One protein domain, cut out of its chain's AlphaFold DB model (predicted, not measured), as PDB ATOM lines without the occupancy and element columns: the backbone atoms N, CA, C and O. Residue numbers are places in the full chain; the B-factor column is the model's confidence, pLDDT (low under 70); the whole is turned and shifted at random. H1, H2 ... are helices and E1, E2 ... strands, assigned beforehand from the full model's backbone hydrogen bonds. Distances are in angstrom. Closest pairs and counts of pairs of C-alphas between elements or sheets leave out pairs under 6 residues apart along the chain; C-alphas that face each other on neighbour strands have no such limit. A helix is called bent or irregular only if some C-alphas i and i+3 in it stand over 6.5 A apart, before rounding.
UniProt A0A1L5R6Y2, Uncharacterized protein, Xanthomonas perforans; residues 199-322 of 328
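What this domain is: This is residues 199 to 322 of the 328 residues of an uncharacterized protein of Xanthomonas perforans (UniProt A0A1L5R6Y2). One twisted six-stranded sheet makes a wall through the domain, with H1 packed slantwise on one face, H3 running along E6 on the opposite face, and H2 off one end of the sheet near E2 and E4. E5 and E6 form a long hairpin whose loop, residues 287 to 292, sticks out, as do residues 251 to 256 at the end of H2. The printed part has 124 residues, with three named helices and six named strands in the order E1 H1 E2 E3 H2 E4 E5 E6 H3. The sheet order is E1 E6 E5 E4 E3 E2, mixed, and the class is mixed, helices and strands. The whole is compact, with a radius of gyration of the C-alphas of 15.6 A and spans of 45 by 33 by 26 A.

Where its parts are: Start in the sheet at C-alpha 276, (128.577, 85.440, 174.381), where E5, residues 276 to 286, begins its 31.8 A. E6, residues 293 to 303, comes back over 32.7 A. Look next for E4 at residues 261 to 267, 19.5 A, and E3 at 236 to 241, 16.9 A. E2, residues 224 to 226, and E1, residues 199 to 201, are short, 7.0 A and 7.1 A. H1 covers residues 211 to 220, 14.9 A, and H2 residues 243 to 252, 14.0 A. H3, residues 307 to 321, runs 20.9 A to C-alpha 321 at (134.772, 102.727, 171.015).

How they stand to each other: E4, E5 and E6 form a meander, each strand the antiparallel neighbour of the one before. Look at N 279 and O 300, 2.8 A, between E5 and E6, and at N 263 and O 280, 2.8 A, between E4 and E5. E3 is antiparallel to E4, with N 239 and O 264 at 2.9 A, and E2 to E3, with N 225 and O 240 at 2.8 A. Edge strand E1 is parallel to E6, with N 200 and O 297 at 2.8 A. The domain has three layers, helices on both faces of a sheet, with H1 and H3 on opposite faces. H1 has a height over the sheet of 8.5 A and runs slantwise to the strands, at 50 degrees to E4 on the local plane; its closest C-alphas to E4 are those of Phe 215 and Met 266, 7.1 A. H1 is irregular, but only just: C-alphas 216 and 219 are 6.7 A apart. H3, at a height of 8.6 A, runs along the strands, at 4 degrees to E6 on the local plane; the closest C-alphas are those of Cys 303 and Cys 310, 5.6 A. H2 is on the sheet; its closest C-alphas to E2 are those of Leu 243 and Glu 225, 7.6 A. Every O i to N i+4 pair is within hydrogen-bond range in H2 and H3; in H1, 4 of 6 are.

The domain as a whole: The C-alphas farthest apart, those of Asp 254 and Ala 308, are 47.3 A apart. The printed part has no cut, and no link is long. The model's pLDDT is under 70 at residues 230 to 231 and 253 to 257.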
ATOM      1  N   THR A 199     140.372 102.513 169.277       89.12
ATOM      2  CA  THR A 199     139.412 101.412 169.254       89.12
ATOM      3  C   THR A 199     138.167 101.837 168.488       89.12
ATOM      4  O   THR A 199     137.622 102.908 168.727       89.12
ATOM      5  N   VAL A 200     137.720 101.014 167.545       91.38
ATOM      6  CA  VAL A 200     136.525 101.267 166.734       91.38
ATOM      7  C   VAL A 200     135.629 100.037 166.690       91.38
ATOM      8  O   VAL A 200     136.075  98.911 166.925       91.38
ATOM      9  N   ARG A 201     134.355 100.226 166.338       91.94
ATOM     10  CA  ARG A 201     133.495  99.091 166.002       91.94
ATOM     11  C   ARG A 201     134.007  98.435 164.723       91.94
ATOM     12  O   ARG A 201     134.338  99.106 163.745       91.94
ATOM     13  N   ASP A 202     134.087  97.115 164.744       90.38
ATOM     14  CA  ASP A 202     134.447  96.356 163.561       90.38
ATOM     15  C   ASP A 202     133.302  96.382 162.542       90.38
ATOM     16  O   ASP A 202     132.152  96.106 162.882       90.38
ATOM     17  N   ALA A 203     133.624  96.687 161.289       87.81
ATOM     18  CA  ALA A 203     132.664  96.633 160.192       87.81
ATOM     19  C   ALA A 203     132.505  95.210 159.633       87.81
ATOM     20  O   ALA A 203     131.512  94.924 158.967       87.81
ATOM     21  N   LEU A 204     133.469  94.313 159.888       88.94
ATOM     22  CA  LEU A 204     133.362  92.932 159.429       88.94
ATOM     23  C   LEU A 204     132.399  92.133 160.311       88.94
ATOM     24  O   LEU A 204     132.497  92.214 161.545       88.94
ATOM     25  N   PRO A 205     131.536  91.296 159.706       91.62
ATOM     26  CA  PRO A 205     130.645  90.429 160.461       91.62
ATOM     27  C   PRO A 205     131.433  89.462 161.353       91.62
ATOM     28  O   PRO A 205     132.626  89.197 161.155       91.62
ATOM     29  N   MET A 206     130.748  88.944 162.366       95.06
ATOM     30  CA  MET A 206     131.248  87.840 163.178       95.06
ATOM     31  C   MET A 206     131.321  86.567 162.326       95.06
ATOM     32  O   MET A 206     130.496  86.360 161.438       95.06
ATOM     33  N   GLU A 207     132.322  85.723 162.579       93.50
ATOM     34  CA  GLU A 207     132.580  84.492 161.818       93.50
ATOM     35  C   GLU A 207     131.419  83.497 161.909       93.50
ATOM     36  O   GLU A 207     131.183  82.723 160.983       93.50
ATOM     37  N   TYR A 208     130.686  83.539 163.020       96.56
ATOM     38  CA  TYR A 208     129.490  82.748 163.251       96.56
ATOM     39  C   TYR A 208     128.376  83.635 163.804       96.56
ATOM     40  O   TYR A 208     128.639  84.666 164.426       96.56
ATOM     41  N   ALA A 209     127.128  83.220 163.598       94.69
ATOM     42  CA  ALA A 209     125.962  83.953 164.087       94.69
ATOM     43  C   ALA A 209     125.699  83.711 165.581       94.69
ATOM     44  O   ALA A 209     125.129  84.577 166.236       94.69
ATOM     45  N   HIS A 210     126.132  82.560 166.113       97.25
ATOM     46  CA  HIS A 210     125.875  82.145 167.493       97.25
ATOM     47  C   HIS A 210     127.163  81.832 168.260       97.25
ATOM     48  O   HIS A 210     128.068  81.163 167.754       97.25
ATOM     49  N   ALA A 211     127.216  82.239 169.527       96.06
ATOM     50  CA  ALA A 211     128.316  82.031 170.462       96.06
ATOM     51  C   ALA A 211     128.678  80.545 170.610       96.06
ATOM     52  O   ALA A 211     129.855  80.189 170.640       96.06
ATOM     53  N   LYS A 212     127.683  79.649 170.591       95.19
ATOM     54  CA  LYS A 212     127.918  78.197 170.649       95.19
ATOM     55  C   LYS A 212     128.821  77.699 169.515       95.19
ATOM     56  O   LYS A 212     129.690  76.863 169.745       95.19
ATOM     57  N   GLN A 213     128.664  78.243 168.308       97.25
ATOM     58  CA  GLN A 213     129.472  77.836 167.156       97.25
ATOM     59  C   GLN A 213     130.940  78.248 167.324       97.25
ATOM     60  O   GLN A 213     131.835  77.497 166.933       97.25
ATOM     61  N   PHE A 214     131.200  79.392 167.965       97.62
ATOM     62  CA  PHE A 214     132.556  79.798 168.336       97.62
ATOM     63  C   PHE A 214     133.173  78.833 169.348       97.62
ATOM     64  O   PHE A 214     134.305  78.397 169.136       97.62
ATOM     65  N   PHE A 215     132.428  78.460 170.396       96.56
ATOM     66  CA  PHE A 215     132.906  77.540 171.439       96.56
ATOM     67  C   PHE A 215     133.304  76.174 170.869       96.56
ATOM     68  O   PHE A 215     134.237  75.542 171.353       96.56
ATOM     69  N   GLU A 216     132.616  75.719 169.823       95.94
ATOM     70  CA  GLU A 216     132.880  74.425 169.190       95.94
ATOM     71  C   GLU A 216     133.970  74.478 168.113       95.94
ATOM     72  O   GLU A 216     134.641  73.464 167.880       95.94
ATOM     73  N   SER A 217     134.128  75.620 167.437       97.12
ATOM     74  CA  SER A 217     134.950  75.728 166.226       97.12
ATOM     75  C   SER A 217     136.300  76.388 166.471       97.12
ATOM     76  O   SER A 217     137.303  75.898 165.961       97.12
ATOM     77  N   VAL A 218     136.366  77.470 167.258       96.06
ATOM     78  CA  VAL A 218     137.632  78.189 167.486       96.06
ATOM     79  C   VAL A 218     138.680  77.310 168.168       96.06
ATOM     80  O   VAL A 218     139.786  77.262 167.640       96.06
ATOM     81  N   PRO A 219     138.376  76.523 169.222       96.06
ATOM     82  CA  PRO A 219     139.392  75.686 169.870       96.06
ATOM     83  C   PRO A 219     140.021  74.622 168.960       96.06
ATOM     84  O   PRO A 219     141.066  74.069 169.288       96.06
ATOM     85  N   LYS A 220     139.377  74.301 167.828       95.81
ATOM     86  CA  LYS A 220     139.846  73.303 166.855       95.81
ATOM     87  C   LYS A 220     140.694  73.910 165.737       95.81
ATOM     88  O   LYS A 220     141.236  73.166 164.920       95.81
ATOM     89  N   ARG A 221     140.779  75.239 165.654       94.69
ATOM     90  CA  ARG A 221     141.574  75.916 164.629       94.69
ATOM     91  C   ARG A 221     143.066  75.777 164.932       94.69
ATOM     92  O   ARG A 221     143.484  75.768 166.082       94.69
ATOM     93  N   ASN A 222     143.875  75.686 163.882       92.69
ATOM     94  CA  ASN A 222     145.333  75.555 163.979       92.69
ATOM     95  C   ASN A 222     146.071  76.907 164.017       92.69
ATOM     96  O   ASN A 222     147.281  76.937 164.245       92.69
ATOM     97  N   ASP A 223     145.361  78.008 163.773       91.25
ATOM     98  CA  ASP A 223     145.872  79.379 163.758       91.25
ATOM     99  C   ASP A 223     145.569  80.145 165.055       91.25
ATOM    100  O   ASP A 223     145.867  81.336 165.146       91.25
ATOM    101  N   VAL A 224     145.031  79.470 166.074       95.00
ATOM    102  CA  VAL A 224     144.712  80.061 167.379       95.00
ATOM    103  C   VAL A 224     145.349  79.281 168.521       95.00
ATOM    104  O   VAL A 224     145.631  78.089 168.406       95.00
ATOM    105  N   GLU A 225     145.557  79.953 169.643       93.94
ATOM    106  CA  GLU A 225     146.003  79.356 170.892       93.94
ATOM    107  C   GLU A 225     145.188  79.895 172.067       93.94
ATOM    108  O   GLU A 225     144.694  81.023 172.049       93.94
ATOM    109  N   LEU A 226     145.024  79.065 173.094       93.75
ATOM    110  CA  LEU A 226     144.386  79.471 174.337       93.75
ATOM    111  C   LEU A 226     145.382  80.305 175.158       93.75
ATOM    112  O   LEU A 226     146.450  79.809 175.523       93.75
ATOM    113  N   SER A 227     145.022  81.549 175.478       88.75
ATOM    114  CA  SER A 227     145.818  82.414 176.350       88.75
ATOM    115  C   SER A 227     145.805  81.860 177.771       88.75
ATOM    116  O   SER A 227     144.741  81.624 178.347       88.75
ATOM    117  N   LYS A 228     146.989  81.605 178.333       80.50
ATOM    118  CA  LYS A 228     147.144  81.035 179.683       80.50
ATOM    119  C   LYS A 228     147.039  82.088 180.785       80.50
ATOM    120  O   LYS A 228     146.631  81.750 181.887       80.50
ATOM    121  N   ASP A 229     147.322  83.347 180.463       71.88
ATOM    122  CA  ASP A 229     147.453  84.433 181.442       71.88
ATOM    123  C   ASP A 229     146.107  85.070 181.838       71.88
ATOM    124  O   ASP A 229     146.063  85.957 182.684       71.88
ATOM    125  N   GLN A 230     144.997  84.654 181.214       65.81
ATOM    126  CA  GLN A 230     143.666  85.260 181.392       65.81
ATOM    127  C   GLN A 230     142.563  84.233 181.706       65.81
ATOM    128  O   GLN A 230     141.400  84.435 181.353       65.81
ATOM    129  N   GLN A 231     142.912  83.120 182.363       69.69
ATOM    130  CA  GLN A 231     141.976  82.018 182.660       69.69
ATOM    131  C   GLN A 231     141.387  82.028 184.075       69.69
ATOM    132  O   GLN A 231     140.539  81.196 184.387       69.69
ATOM    133  N   ASP A 232     141.776  82.975 184.928       77.81
ATOM    134  CA  ASP A 232     141.381  82.968 186.345       77.81
ATOM    135  C   ASP A 232     139.901  83.330 186.582       77.81
ATOM    136  O   ASP A 232     139.404  83.254 187.704       77.81
ATOM    137  N   THR A 233     139.169  83.720 185.534       85.19
ATOM    138  CA  THR A 233     137.745  84.062 185.624       85.19
ATOM    139  C   THR A 233     136.870  82.857 185.250       85.19
ATOM    140  O   THR A 233     136.912  82.408 184.102       85.19
ATOM    141  N   PRO A 234     136.019  82.344 186.163       91.62
ATOM    142  CA  PRO A 234     135.142  81.213 185.872       91.62
ATOM    143  C   PRO A 234     134.248  81.453 184.653       91.62
ATOM    144  O   PRO A 234     133.520  82.444 184.576       91.62
ATOM    145  N   GLY A 235     134.285  80.514 183.707       91.69
ATOM    146  CA  GLY A 235     133.500  80.591 182.477       91.69
ATOM    147  C   GLY A 235     134.048  81.560 181.422       91.69
ATOM    148  O   GLY A 235     133.376  81.777 180.423       91.69
ATOM    149  N   LEU A 236     135.246  82.129 181.593       94.44
ATOM    150  CA  LEU A 236     135.936  82.884 180.544       94.44
ATOM    151  C   LEU A 236     137.017  82.016 179.892       94.44
ATOM    152  O   LEU A 236     137.879  81.472 180.574       94.44
ATOM    153  N   ALA A 237     137.005  81.930 178.565       94.56
ATOM    154  CA  ALA A 237     138.130  81.418 177.789       94.56
ATOM    155  C   ALA A 237     138.595  82.478 176.790       94.56
ATOM    156  O   ALA A 237     137.783  83.055 176.069       94.56
ATOM    157  N   VAL A 238     139.902  82.717 176.735       95.62
ATOM    158  CA  VAL A 238     140.499  83.695 175.821       95.62
ATOM    159  C   VAL A 238     141.340  82.957 174.795       95.62
ATOM    160  O   VAL A 238     142.362  82.368 175.136       95.62
ATOM    161  N   TYR A 239     140.916  82.994 173.537       95.81
ATOM    162  CA  TYR A 239     141.700  82.491 172.412       95.81
ATOM    163  C   TYR A 239     142.316  83.665 171.668       95.81
ATOM    164  O   TYR A 239     141.659  84.681 171.478       95.81
ATOM    165  N   THR A 240     143.555  83.529 171.222       95.31
ATOM    166  CA  THR A 240     144.249  84.538 170.418       95.31
ATOM    167  C   THR A 240     144.890  83.889 169.199       95.31
ATOM    168  O   THR A 240     145.030  82.667 169.154       95.31
ATOM    169  N   THR A 241     145.265  84.676 168.194       93.25
ATOM    170  CA  THR A 241     146.106  84.208 167.086       93.25
ATOM    171  C   THR A 241     147.360  83.525 167.634       93.25
ATOM    172  O   THR A 241     148.034  84.075 168.500       93.25
ATOM    173  N   SER A 242     147.671  82.326 167.136       92.38
ATOM    174  CA  SER A 242     148.773  81.524 167.670       92.38
ATOM    175  C   SER A 242     150.128  82.182 167.438       92.38
ATOM    176  O   SER A 242     150.350  82.830 166.409       92.38
ATOM    177  N   LEU A 243     151.086  81.934 168.336       88.31
ATOM    178  CA  LEU A 243     152.459  82.410 168.165       88.31
ATOM    179  C   LEU A 243     153.049  81.966 166.820       88.31
ATOM    180  O   LEU A 243     153.765  82.721 166.165       88.31
ATOM    181  N   LYS A 244     152.721  80.748 166.372       89.75
ATOM    182  CA  LYS A 244     153.148  80.225 165.069       89.75
ATOM    183  C   LYS A 244     152.657  81.107 163.920       89.75
ATOM    184  O   LYS A 244     153.426  81.389 163.004       89.75
ATOM    185  N   GLU A 245     151.398  81.524 163.962       89.25
ATOM    186  CA  GLU A 245     150.799  82.361 162.924       89.25
ATOM    187  C   GLU A 245     151.319  83.802 162.986       89.25
ATOM    188  O   GLU A 245     151.645  84.385 161.952       89.25
ATOM    189  N   VAL A 246     151.513  84.343 164.190       86.88
ATOM    190  CA  VAL A 246     152.178  85.636 164.404       86.88
ATOM    191  C   VAL A 246     153.591  85.632 163.810       86.88
ATOM    192  O   VAL A 246     153.941  86.513 163.025       86.88
ATOM    193  N   MET A 247     154.392  84.606 164.108       84.44
ATOM    194  CA  MET A 247     155.742  84.462 163.559       84.44
ATOM    195  C   MET A 247     155.729  84.289 162.039       84.44
ATOM    196  O   MET A 247     156.595  84.835 161.362       84.44
ATOM    197  N   ARG A 248     154.740  83.578 161.480       86.38
ATOM    198  CA  ARG A 248     154.570  83.458 160.026       86.38
ATOM    199  C   ARG A 248     154.360  84.828 159.375       86.38
ATOM    200  O   ARG A 248     154.960  85.082 158.337       86.38
ATOM    201  N   GLN A 249     153.544  85.697 159.975       82.81
ATOM    202  CA  GLN A 249     153.313  87.056 159.474       82.81
ATOM    203  C   GLN A 249     154.573  87.924 159.565       82.81
ATOM    204  O   GLN A 249     154.918  88.590 158.593       82.81
ATOM    205  N   ILE A 250     155.295  87.864 160.689       81.56
ATOM    206  CA  ILE A 250     156.546  88.614 160.882       81.56
ATOM    207  C   ILE A 250     157.603  88.185 159.860       81.56
ATOM    208  O   ILE A 250     158.246  89.029 159.252       81.56
ATOM    209  N   LEU A 251     157.774  86.878 159.646       81.12
ATOM    210  CA  LEU A 251     158.780  86.346 158.722       81.12
ATOM    211  C   LEU A 251     158.413  86.544 157.244       81.12
ATOM    212  O   LEU A 251     159.305  86.544 156.400       81.12
ATOM    213  N   ALA A 252     157.124  86.676 156.924       79.00
ATOM    214  CA  ALA A 252     156.650  86.954 155.569       79.00
ATOM    215  C   ALA A 252     156.646  88.453 155.227       79.00
ATOM    216  O   ALA A 252     156.470  88.803 154.060       79.00
ATOM    217  N   SER A 253     156.806  89.327 156.224       68.75
ATOM    218  CA  SER A 253     156.857  90.770 156.026       68.75
ATOM    219  C   SER A 253     158.302  91.257 155.971       68.75
ATOM    220  O   SER A 253     159.080  91.060 156.898       68.75
ATOM    221  N   ASP A 254     158.647  91.983 154.908       59.81
ATOM    222  CA  ASP A 254     159.918  92.715 154.812       59.81
ATOM    223  C   ASP A 254     159.941  93.973 155.713       59.81
ATOM    224  O   ASP A 254     160.898  94.755 155.687       59.81
ATOM    225  N   GLN A 255     158.871  94.219 156.481       59.12
ATOM    226  CA  GLN A 255     158.691  95.397 157.322       59.12
ATOM    227  C   GLN A 255     158.424  95.019 158.787       59.12
ATOM    228  O   GLN A 255     157.776  94.022 159.091       59.12
ATOM    229  N   LEU A 256     158.876  95.878 159.709       58.78
ATOM    230  CA  LEU A 256     158.507  95.857 161.133       58.78
ATOM    231  C   LEU A 256     157.045  96.312 161.304       58.78
ATOM    232  O   LEU A 256     156.778  97.394 161.825       58.78
ATOM    233  N   GLU A 257     156.092  95.544 160.781       65.62
ATOM    234  CA  GLU A 257     154.664  95.772 161.020       65.62
ATOM    235  C   GLU A 257     154.240  95.075 162.313       65.62
ATOM    236  O   GLU A 257     154.768  94.010 162.648       65.62
ATOM    237  N   GLN A 258     153.270  95.645 163.037       72.56
ATOM    238  CA  GLN A 258     152.599  94.843 164.053       72.56
ATOM    239  C   GLN A 258     151.807  93.739 163.344       72.56
ATOM    240  O   GLN A 258     151.043  94.049 162.425       72.56
ATOM    241  N   PRO A 259     151.987  92.472 163.750       84.00
ATOM    242  CA  PRO A 259     151.235  91.365 163.188       84.00
ATOM    243  C   PRO A 259     149.747  91.569 163.469       84.00
ATOM    244  O   PRO A 259     149.366  92.092 164.519       84.00
ATOM    245  N   ASN A 260     148.906  91.121 162.543       88.81
ATOM    246  CA  ASN A 260     147.473  91.128 162.760       88.81
ATOM    247  C   ASN A 260     147.139  90.061 163.802       88.81
ATOM    248  O   ASN A 260     147.358  88.866 163.576       88.81
ATOM    249  N   VAL A 261     146.600  90.506 164.935       92.00
ATOM    250  CA  VAL A 261     146.216  89.641 166.052       92.00
ATOM    251  C   VAL A 261     144.712  89.714 166.227       92.00
ATOM    252  O   VAL A 261     144.136  90.797 166.311       92.00
ATOM    253  N   THR A 262     144.068  88.554 166.283       95.31
ATOM    254  CA  THR A 262     142.658  88.429 166.642       95.31
ATOM    255  C   THR A 262     142.535  87.713 167.974       95.31
ATOM    256  O   THR A 262     143.082  86.626 168.139       95.31
ATOM    257  N   THR A 263     141.776  88.301 168.890       95.38
ATOM    258  CA  THR A 263     141.454  87.724 170.192       95.38
ATOM    259  C   THR A 263     139.954  87.481 170.280       95.38
ATOM    260  O   THR A 263     139.154  88.364 169.975       95.38
ATOM    261  N   TRP A 264     139.559  86.294 170.726       97.06
ATOM    262  CA  TRP A 264     138.185  85.925 171.046       97.06
ATOM    263  C   TRP A 264     138.061  85.710 172.553       97.06
ATOM    264  O   TRP A 264     138.641  84.777 173.107       97.06
ATOM    265  N   LEU A 265     137.270  86.554 173.211       96.19
ATOM    266  CA  LEU A 265     136.849  86.373 174.594       96.19
ATOM    267  C   LEU A 265     135.524  85.619 174.583       96.19
ATOM    268  O   LEU A 265     134.513  86.139 174.112       96.19
ATOM    269  N   MET A 266     135.540  84.386 175.073       96.81
ATOM    270  CA  MET A 266     134.401  83.476 175.082       96.81
ATOM    271  C   MET A 266     133.843  83.354 176.491       96.81
ATOM    272  O   MET A 266     134.496  82.810 177.380       96.81
ATOM    273  N   PHE A 267     132.620  83.836 176.678       96.50
ATOM    274  CA  PHE A 267     131.902  83.776 177.942       96.50
ATOM    275  C   PHE A 267     130.935  82.591 177.916       96.50
ATOM    276  O   PHE A 267     129.935  82.595 177.195       96.50
ATOM    277  N   MET A 268     131.230  81.579 178.720       95.31
ATOM    278  CA  MET A 268     130.477  80.340 178.899       95.31
ATOM    279  C   MET A 268     129.935  80.267 180.333       95.31
ATOM    280  O   MET A 268     130.518  80.874 181.233       95.31
ATOM    281  N   PRO A 269     128.828  79.548 180.598       93.94
ATOM    282  CA  PRO A 269     128.369  79.350 181.971       93.94
ATOM    283  C   PRO A 269     129.506  78.773 182.838       93.94
ATOM    284  O   PRO A 269     130.227  77.893 182.363       93.94
ATOM    285  N   PRO A 270     129.706  79.252 184.081       93.62
ATOM    286  CA  PRO A 270     128.810  80.097 184.879       93.62
ATOM    287  C   PRO A 270     129.014  81.620 184.721       93.62
ATOM    288  O   PRO A 270     128.525  82.378 185.557       93.62
ATOM    289  N   HIS A 271     129.726  82.100 183.696       93.50
ATOM    290  CA  HIS A 271     129.999  83.530 183.545       93.50
ATOM    291  C   HIS A 271     128.701  84.356 183.374       93.50
ATOM    292  O   HIS A 271     127.847  83.968 182.573       93.50
ATOM    293  N   PRO A 272     128.548  85.527 184.033       90.94
ATOM    294  CA  PRO A 272     127.323  86.338 183.965       90.94
ATOM    295  C   PRO A 272     126.909  86.763 182.552       90.94
ATOM    296  O   PRO A 272     125.729  86.924 182.264       90.94
ATOM    297  N   TRP A 273     127.883  86.940 181.658       93.50
ATOM    298  CA  TRP A 273     127.655  87.323 180.258       93.50
ATOM    299  C   TRP A 273     127.478  86.146 179.303       93.50
ATOM    300  O   TRP A 273     127.355  86.346 178.096       93.50
ATOM    301  N   ALA A 274     127.483  84.915 179.802       94.56
ATOM    302  CA  ALA A 274     127.332  83.753 178.951       94.56
ATOM    303  C   ALA A 274     125.886  83.560 178.453       94.56
ATOM    304  O   ALA A 274     124.939  83.914 179.163       94.56
ATOM    305  N   PRO A 275     125.688  82.928 177.282       97.31
ATOM    306  CA  PRO A 275     126.688  82.667 176.247       97.31
ATOM    307  C   PRO A 275     126.936  83.910 175.375       97.31
ATOM    308  O   PRO A 275     126.017  84.458 174.765       97.31
ATOM    309  N   SER A 276     128.188  84.354 175.290       97.38
ATOM    310  CA  SER A 276     128.577  85.440 174.381       97.38
ATOM    311  C   SER A 276     130.041  85.341 173.968       97.38
ATOM    312  O   SER A 276     130.841  84.650 174.601       97.38
ATOM    313  N   VAL A 277     130.381  86.024 172.877       97.69
ATOM    314  CA  VAL A 277     131.745  86.132 172.363       97.69
ATOM    315  C   VAL A 277     132.027  87.571 171.983       97.69
ATOM    316  O   VAL A 277     131.250  88.175 171.249       97.69
ATOM    317  N   VAL A 278     133.163  88.097 172.429       96.56
ATOM    318  CA  VAL A 278     133.707  89.375 171.960       96.56
ATOM    319  C   VAL A 278     134.961  89.083 171.148       96.56
ATOM    320  O   VAL A 278     135.861  88.395 171.624       96.56
ATOM    321  N   ARG A 279     135.019  89.596 169.920       96.06
ATOM    322  CA  ARG A 279     136.192  89.526 169.051       96.06
ATOM    323  C   ARG A 279     136.864  90.889 169.016       96.06
ATOM    324  O   ARG A 279     136.217  91.874 168.656       96.06
ATOM    325  N   THR A 280     138.157  90.931 169.306       94.81
ATOM    326  CA  THR A 280     139.002  92.096 169.046       94.81
ATOM    327  C   THR A 280     140.026  91.761 167.970       94.81
ATOM    328  O   THR A 280     140.596  90.674 167.959       94.81
ATOM    329  N   ARG A 281     140.228  92.667 167.013       93.75
ATOM    330  CA  ARG A 281     141.239  92.540 165.957       93.75
ATOM    331  C   ARG A 281     142.139  93.754 165.992       93.75
ATOM    332  O   ARG A 281     141.642  94.871 165.914       93.75
ATOM    333  N   ILE A 282     143.438  93.538 166.105       90.75
ATOM    334  CA  ILE A 282     144.435  94.597 166.027       90.75
ATOM    335  C   ILE A 282     145.090  94.501 164.658       90.75
ATOM    336  O   ILE A 282     145.609  93.447 164.296       90.75
ATOM    337  N   GLU A 283     145.045  95.599 163.915       88.69
ATOM    338  CA  GLU A 283     145.697  95.740 162.617       88.69
ATOM    339  C   GLU A 283     146.445  97.074 162.550       88.69
ATOM    340  O   GLU A 283     146.147  98.022 163.284       88.69
ATOM    341  N   THR A 284     147.428  97.157 161.658       87.31
ATOM    342  CA  THR A 284     148.106  98.421 161.364       87.31
ATOM    343  C   THR A 284     147.360  99.141 160.250       87.31
ATOM    344  O   THR A 284     147.188  98.590 159.165       87.31
ATOM    345  N   ILE A 285     146.970 100.392 160.488       85.88
ATOM    346  CA  ILE A 285     146.453 101.274 159.438       85.88
ATOM    347  C   ILE A 285     147.439 102.392 159.140       85.88
ATOM    348  O   ILE A 285     148.253 102.778 159.984       85.88
ATOM    349  N   THR A 286     147.336 102.913 157.925       84.00
ATOM    350  CA  THR A 286     148.040 104.113 157.485       84.00
ATOM    351  C   THR A 286     147.011 105.224 157.365       84.00
ATOM    352  O   THR A 286     146.052 105.093 156.609       84.00
ATOM    353  N   ASP A 287     147.174 106.282 158.149       77.62
ATOM    354  CA  ASP A 287     146.335 107.471 158.060       77.62
ATOM    355  C   ASP A 287     146.608 108.183 156.727       77.62
ATOM    356  O   ASP A 287     147.748 108.544 156.441       77.62
ATOM    357  N   GLU A 288     145.585 108.354 155.887       75.81
ATOM    358  CA  GLU A 288     145.754 108.902 154.533       75.81
ATOM    359  C   GLU A 288     146.253 110.355 154.529       75.81
ATOM    360  O   GLU A 288     146.980 110.751 153.618       75.81
ATOM    361  N   ALA A 289     145.896 111.149 155.543       75.44
ATOM    362  CA  ALA A 289     146.212 112.574 155.594       75.44
ATOM    363  C   ALA A 289     147.636 112.838 156.099       75.44
ATOM    364  O   ALA A 289     148.332 113.719 155.596       75.44
ATOM    365  N   SER A 290     148.074 112.078 157.101       75.00
ATOM    366  CA  SER A 290     149.394 112.241 157.729       75.00
ATOM    367  C   SER A 290     150.432 111.232 157.232       75.00
ATOM    368  O   SER A 290     151.618 111.354 157.541       75.00
ATOM    369  N   GLY A 291     149.994 110.196 156.513       75.25
ATOM    370  CA  GLY A 291     150.775 108.994 156.235       75.25
ATOM    371  C   GLY A 291     151.072 108.169 157.491       75.25
ATOM    372  O   GLY A 291     151.634 107.087 157.372       75.25
ATOM    373  N   GLN A 292     150.735 108.646 158.694       81.69
ATOM    374  CA  GLN A 292     151.156 108.069 159.964       81.69
ATOM    375  C   GLN A 292     150.607 106.652 160.126       81.69
ATOM    376  O   GLN A 292     149.405 106.407 160.018       81.69
ATOM    377  N   ARG A 293     151.497 105.711 160.442       82.75
ATOM    378  CA  ARG A 293     151.109 104.330 160.737       82.75
ATOM    379  C   ARG A 293     150.805 104.183 162.214       82.75
ATOM    380  O   ARG A 293     151.578 104.657 163.048       82.75
ATOM    381  N   ARG A 294     149.691 103.537 162.539       85.44
ATOM    382  CA  ARG A 294     149.236 103.351 163.921       85.44
ATOM    383  C   ARG A 294     148.387 102.087 164.059       85.44
ATOM    384  O   ARG A 294     147.788 101.656 163.069       85.44
ATOM    385  N   PRO A 295     148.313 101.491 165.259       87.75
ATOM    386  CA  PRO A 295     147.432 100.362 165.491       87.75
ATOM    387  C   PRO A 295     145.976 100.833 165.583       87.75
ATOM    388  O   PRO A 295     145.671 101.865 166.189       87.75
ATOM    389  N   ILE A 296     145.063 100.051 165.020       89.44
ATOM    390  CA  ILE A 296     143.625 100.175 165.257       89.44
ATOM    391  C   ILE A 296     143.110  98.864 165.840       89.44
ATOM    392  O   ILE A 296     143.384  97.784 165.321       89.44
ATOM    393  N   GLU A 297     142.382  98.959 166.948       91.75
ATOM    394  CA  GLU A 297     141.664  97.835 167.533       91.75
ATOM    395  C   GLU A 297     140.213  97.879 167.064       91.75
ATOM    396  O   GLU A 297     139.519  98.881 167.217       91.75
ATOM    397  N   ARG A 298     139.738  96.793 166.468       93.81
ATOM    398  CA  ARG A 298     138.360  96.646 166.009       93.81
ATOM    399  C   ARG A 298     137.636  95.653 166.883       93.81
ATOM    400  O   ARG A 298     138.111  94.534 167.047       93.81
ATOM    401  N   VAL A 299     136.482  96.046 167.403       94.81
ATOM    402  CA  VAL A 299     135.703  95.220 168.330       94.81
ATOM    403  C   VAL A 299     134.353  94.864 167.721       94.81
ATOM    404  O   VAL A 299     133.635  95.734 167.226       94.81
ATOM    405  N   ASN A 300     133.997  93.583 167.781       95.31
ATOM    406  CA  ASN A 300     132.663  93.078 167.462       95.31
ATOM    407  C   ASN A 300     132.245  92.004 168.471       95.31
ATOM    408  O   ASN A 300     133.079  91.505 169.226       95.31
ATOM    409  N   TYR A 301     130.966  91.643 168.503       96.50
ATOM    410  CA  TYR A 301     130.470  90.647 169.442       96.50
ATOM    411  C   TYR A 301     129.253  89.880 168.926       96.50
ATOM    412  O   TYR A 301     128.504  90.351 168.073       96.50
ATOM    413  N   VAL A 302     129.054  88.692 169.494       97.44
ATOM    414  CA  VAL A 302     127.815  87.910 169.428       97.44
ATOM    415  C   VAL A 302     127.336  87.701 170.855       97.44
ATOM    416  O   VAL A 302     128.116  87.305 171.721       97.44
ATOM    417  N   CYS A 303     126.055  87.947 171.109       96.50
ATOM    418  CA  CYS A 303     125.444  87.694 172.406       96.50
ATOM    419  C   CYS A 303     124.166  86.877 172.235       96.50
ATOM    420  O   CYS A 303     123.176  87.388 171.723       96.50
ATOM    421  N   ASP A 304     124.199  85.632 172.712       96.50
ATOM    422  CA  ASP A 304     123.041  84.732 172.796       96.50
ATOM    423  C   ASP A 304     122.527  84.634 174.256       96.50
ATOM    424  O   ASP A 304     121.838  83.686 174.633       96.50
ATOM    425  N   SER A 305     122.921  85.584 175.115       94.19
ATOM    426  CA  SER A 305     122.511  85.664 176.523       94.19
ATOM    427  C   SER A 305     121.158  86.371 176.683       94.19
ATOM    428  O   SER A 305     120.449  86.654 175.716       94.19
ATOM    429  N   SER A 306     120.775  86.666 177.927       93.62
ATOM    430  CA  SER A 306     119.575  87.455 178.206       93.62
ATOM    431  C   SER A 306     119.677  88.865 177.594       93.62
ATOM    432  O   SER A 306     120.778  89.424 177.529       93.62
ATOM    433  N   PRO A 307     118.550  89.504 177.217       94.94
ATOM    434  CA  PRO A 307     118.559  90.868 176.680       94.94
ATOM    435  C   PRO A 307     119.277  91.882 177.585       94.94
ATOM    436  O   PRO A 307     119.984  92.758 177.091       94.94
ATOM    437  N   ALA A 308     119.151  91.731 178.909       93.56
ATOM    438  CA  ALA A 308     119.837  92.577 179.883       93.56
ATOM    439  C   ALA A 308     121.365  92.425 179.807       93.56
ATOM    440  O   ALA A 308     122.086  93.422 179.789       93.56
ATOM    441  N   ASN A 309     121.864  91.193 179.693       91.94
ATOM    442  CA  ASN A 309     123.296  90.927 179.561       91.94
ATOM    443  C   ASN A 309     123.840  91.434 178.222       91.94
ATOM    444  O   ASN A 309     124.899  92.057 178.184       91.94
ATOM    445  N   CYS A 310     123.099  91.238 177.129       94.06
ATOM    446  CA  CYS A 310     123.507  91.746 175.822       94.06
ATOM    447  C   CYS A 310     123.562  93.278 175.789       94.06
ATOM    448  O   CYS A 310     124.488  93.840 175.205       94.06
ATOM    449  N   ALA A 311     122.639  93.961 176.474       93.88
ATOM    450  CA  ALA A 311     122.687  95.412 176.635       93.88
ATOM    451  C   ALA A 311     123.911  95.879 177.450       93.88
ATOM    452  O   ALA A 311     124.500  96.911 177.129       93.88
ATOM    453  N   GLN A 312     124.336  95.122 178.470       92.88
ATOM    454  CA  GLN A 312     125.557  95.429 179.227       92.88
ATOM    455  C   GLN A 312     126.823  95.284 178.376       92.88
ATOM    456  O   GLN A 312     127.692  96.154 178.429       92.88
ATOM    457  N   ILE A 313     126.921  94.218 177.574       92.19
ATOM    458  CA  ILE A 313     128.048  94.009 176.651       92.19
ATOM    459  C   ILE A 313     128.101  95.140 175.618       92.19
ATOM    460  O   ILE A 313     129.156  95.739 175.424       92.19
ATOM    461  N   GLU A 314     126.960  95.479 175.014       92.75
ATOM    462  CA  GLU A 314     126.845  96.589 174.061       92.75
ATOM    463  C   GLU A 314     127.280  97.918 174.686       92.75
ATOM    464  O   GLU A 314     128.068  98.654 174.094       92.75
ATOM    465  N   SER A 315     126.816  98.210 175.905       91.62
ATOM    466  CA  SER A 315     127.228  99.403 176.647       91.62
ATOM    467  C   SER A 315     128.742  99.427 176.854       91.62
ATOM    468  O   SER A 315     129.388 100.434 176.572       91.62
ATOM    469  N   ARG A 316     129.345  98.310 177.274       89.50
ATOM    470  CA  ARG A 316     130.792  98.234 177.500       89.50
ATOM    471  C   ARG A 316     131.595  98.424 176.213       89.50
ATOM    472  O   ARG A 316     132.580  99.153 176.226       89.50
ATOM    473  N   ILE A 317     131.164  97.821 175.107       89.25
ATOM    474  CA  ILE A 317     131.808  98.003 173.798       89.25
ATOM    475  C   ILE A 317     131.680  99.454 173.338       89.25
ATOM    476  O   ILE A 317     132.647 100.014 172.830       89.25
ATOM    477  N   ARG A 318     130.525 100.089 173.558       89.00
ATOM    478  CA  ARG A 318     130.335 101.507 173.245       89.00
ATOM    479  C   ARG A 318     131.330 102.389 173.996       89.00
ATOM    480  O   ARG A 318     132.008 103.175 173.351       89.00
ATOM    481  N   HIS A 319     131.510 102.175 175.301       86.31
ATOM    482  CA  HIS A 319     132.509 102.905 176.096       86.31
ATOM    483  C   HIS A 319     133.951 102.672 175.615       86.31
ATOM    484  O   HIS A 319     134.789 103.554 175.748       86.31
ATOM    485  N   MET A 320     134.260 101.492 175.063       81.75
ATOM    486  CA  MET A 320     135.582 101.218 174.484       81.75
ATOM    487  C   MET A 320     135.803 101.919 173.139       81.75
ATOM    488  O   MET A 320     136.946 102.185 172.787       81.75
ATOM    489  N   VAL A 321     134.735 102.149 172.370       85.38
ATOM    490  CA  VAL A 321     134.772 102.727 171.015       85.38
ATOM    491  C   VAL A 321     134.596 104.247 171.027       85.38
ATOM    492  O   VAL A 321     134.985 104.918 170.071       85.38
ATOM    493  N   GLU A 322     134.010 104.809 172.084       73.44
ATOM    494  CA  GLU A 322     133.912 106.254 172.238       73.44
ATOM    495  C   GLU A 322     135.318 106.875 172.261       73.44
ATOM    496  O   GLU A 322     136.191 106.413 173.002       73.44
TER     497      GLU A 322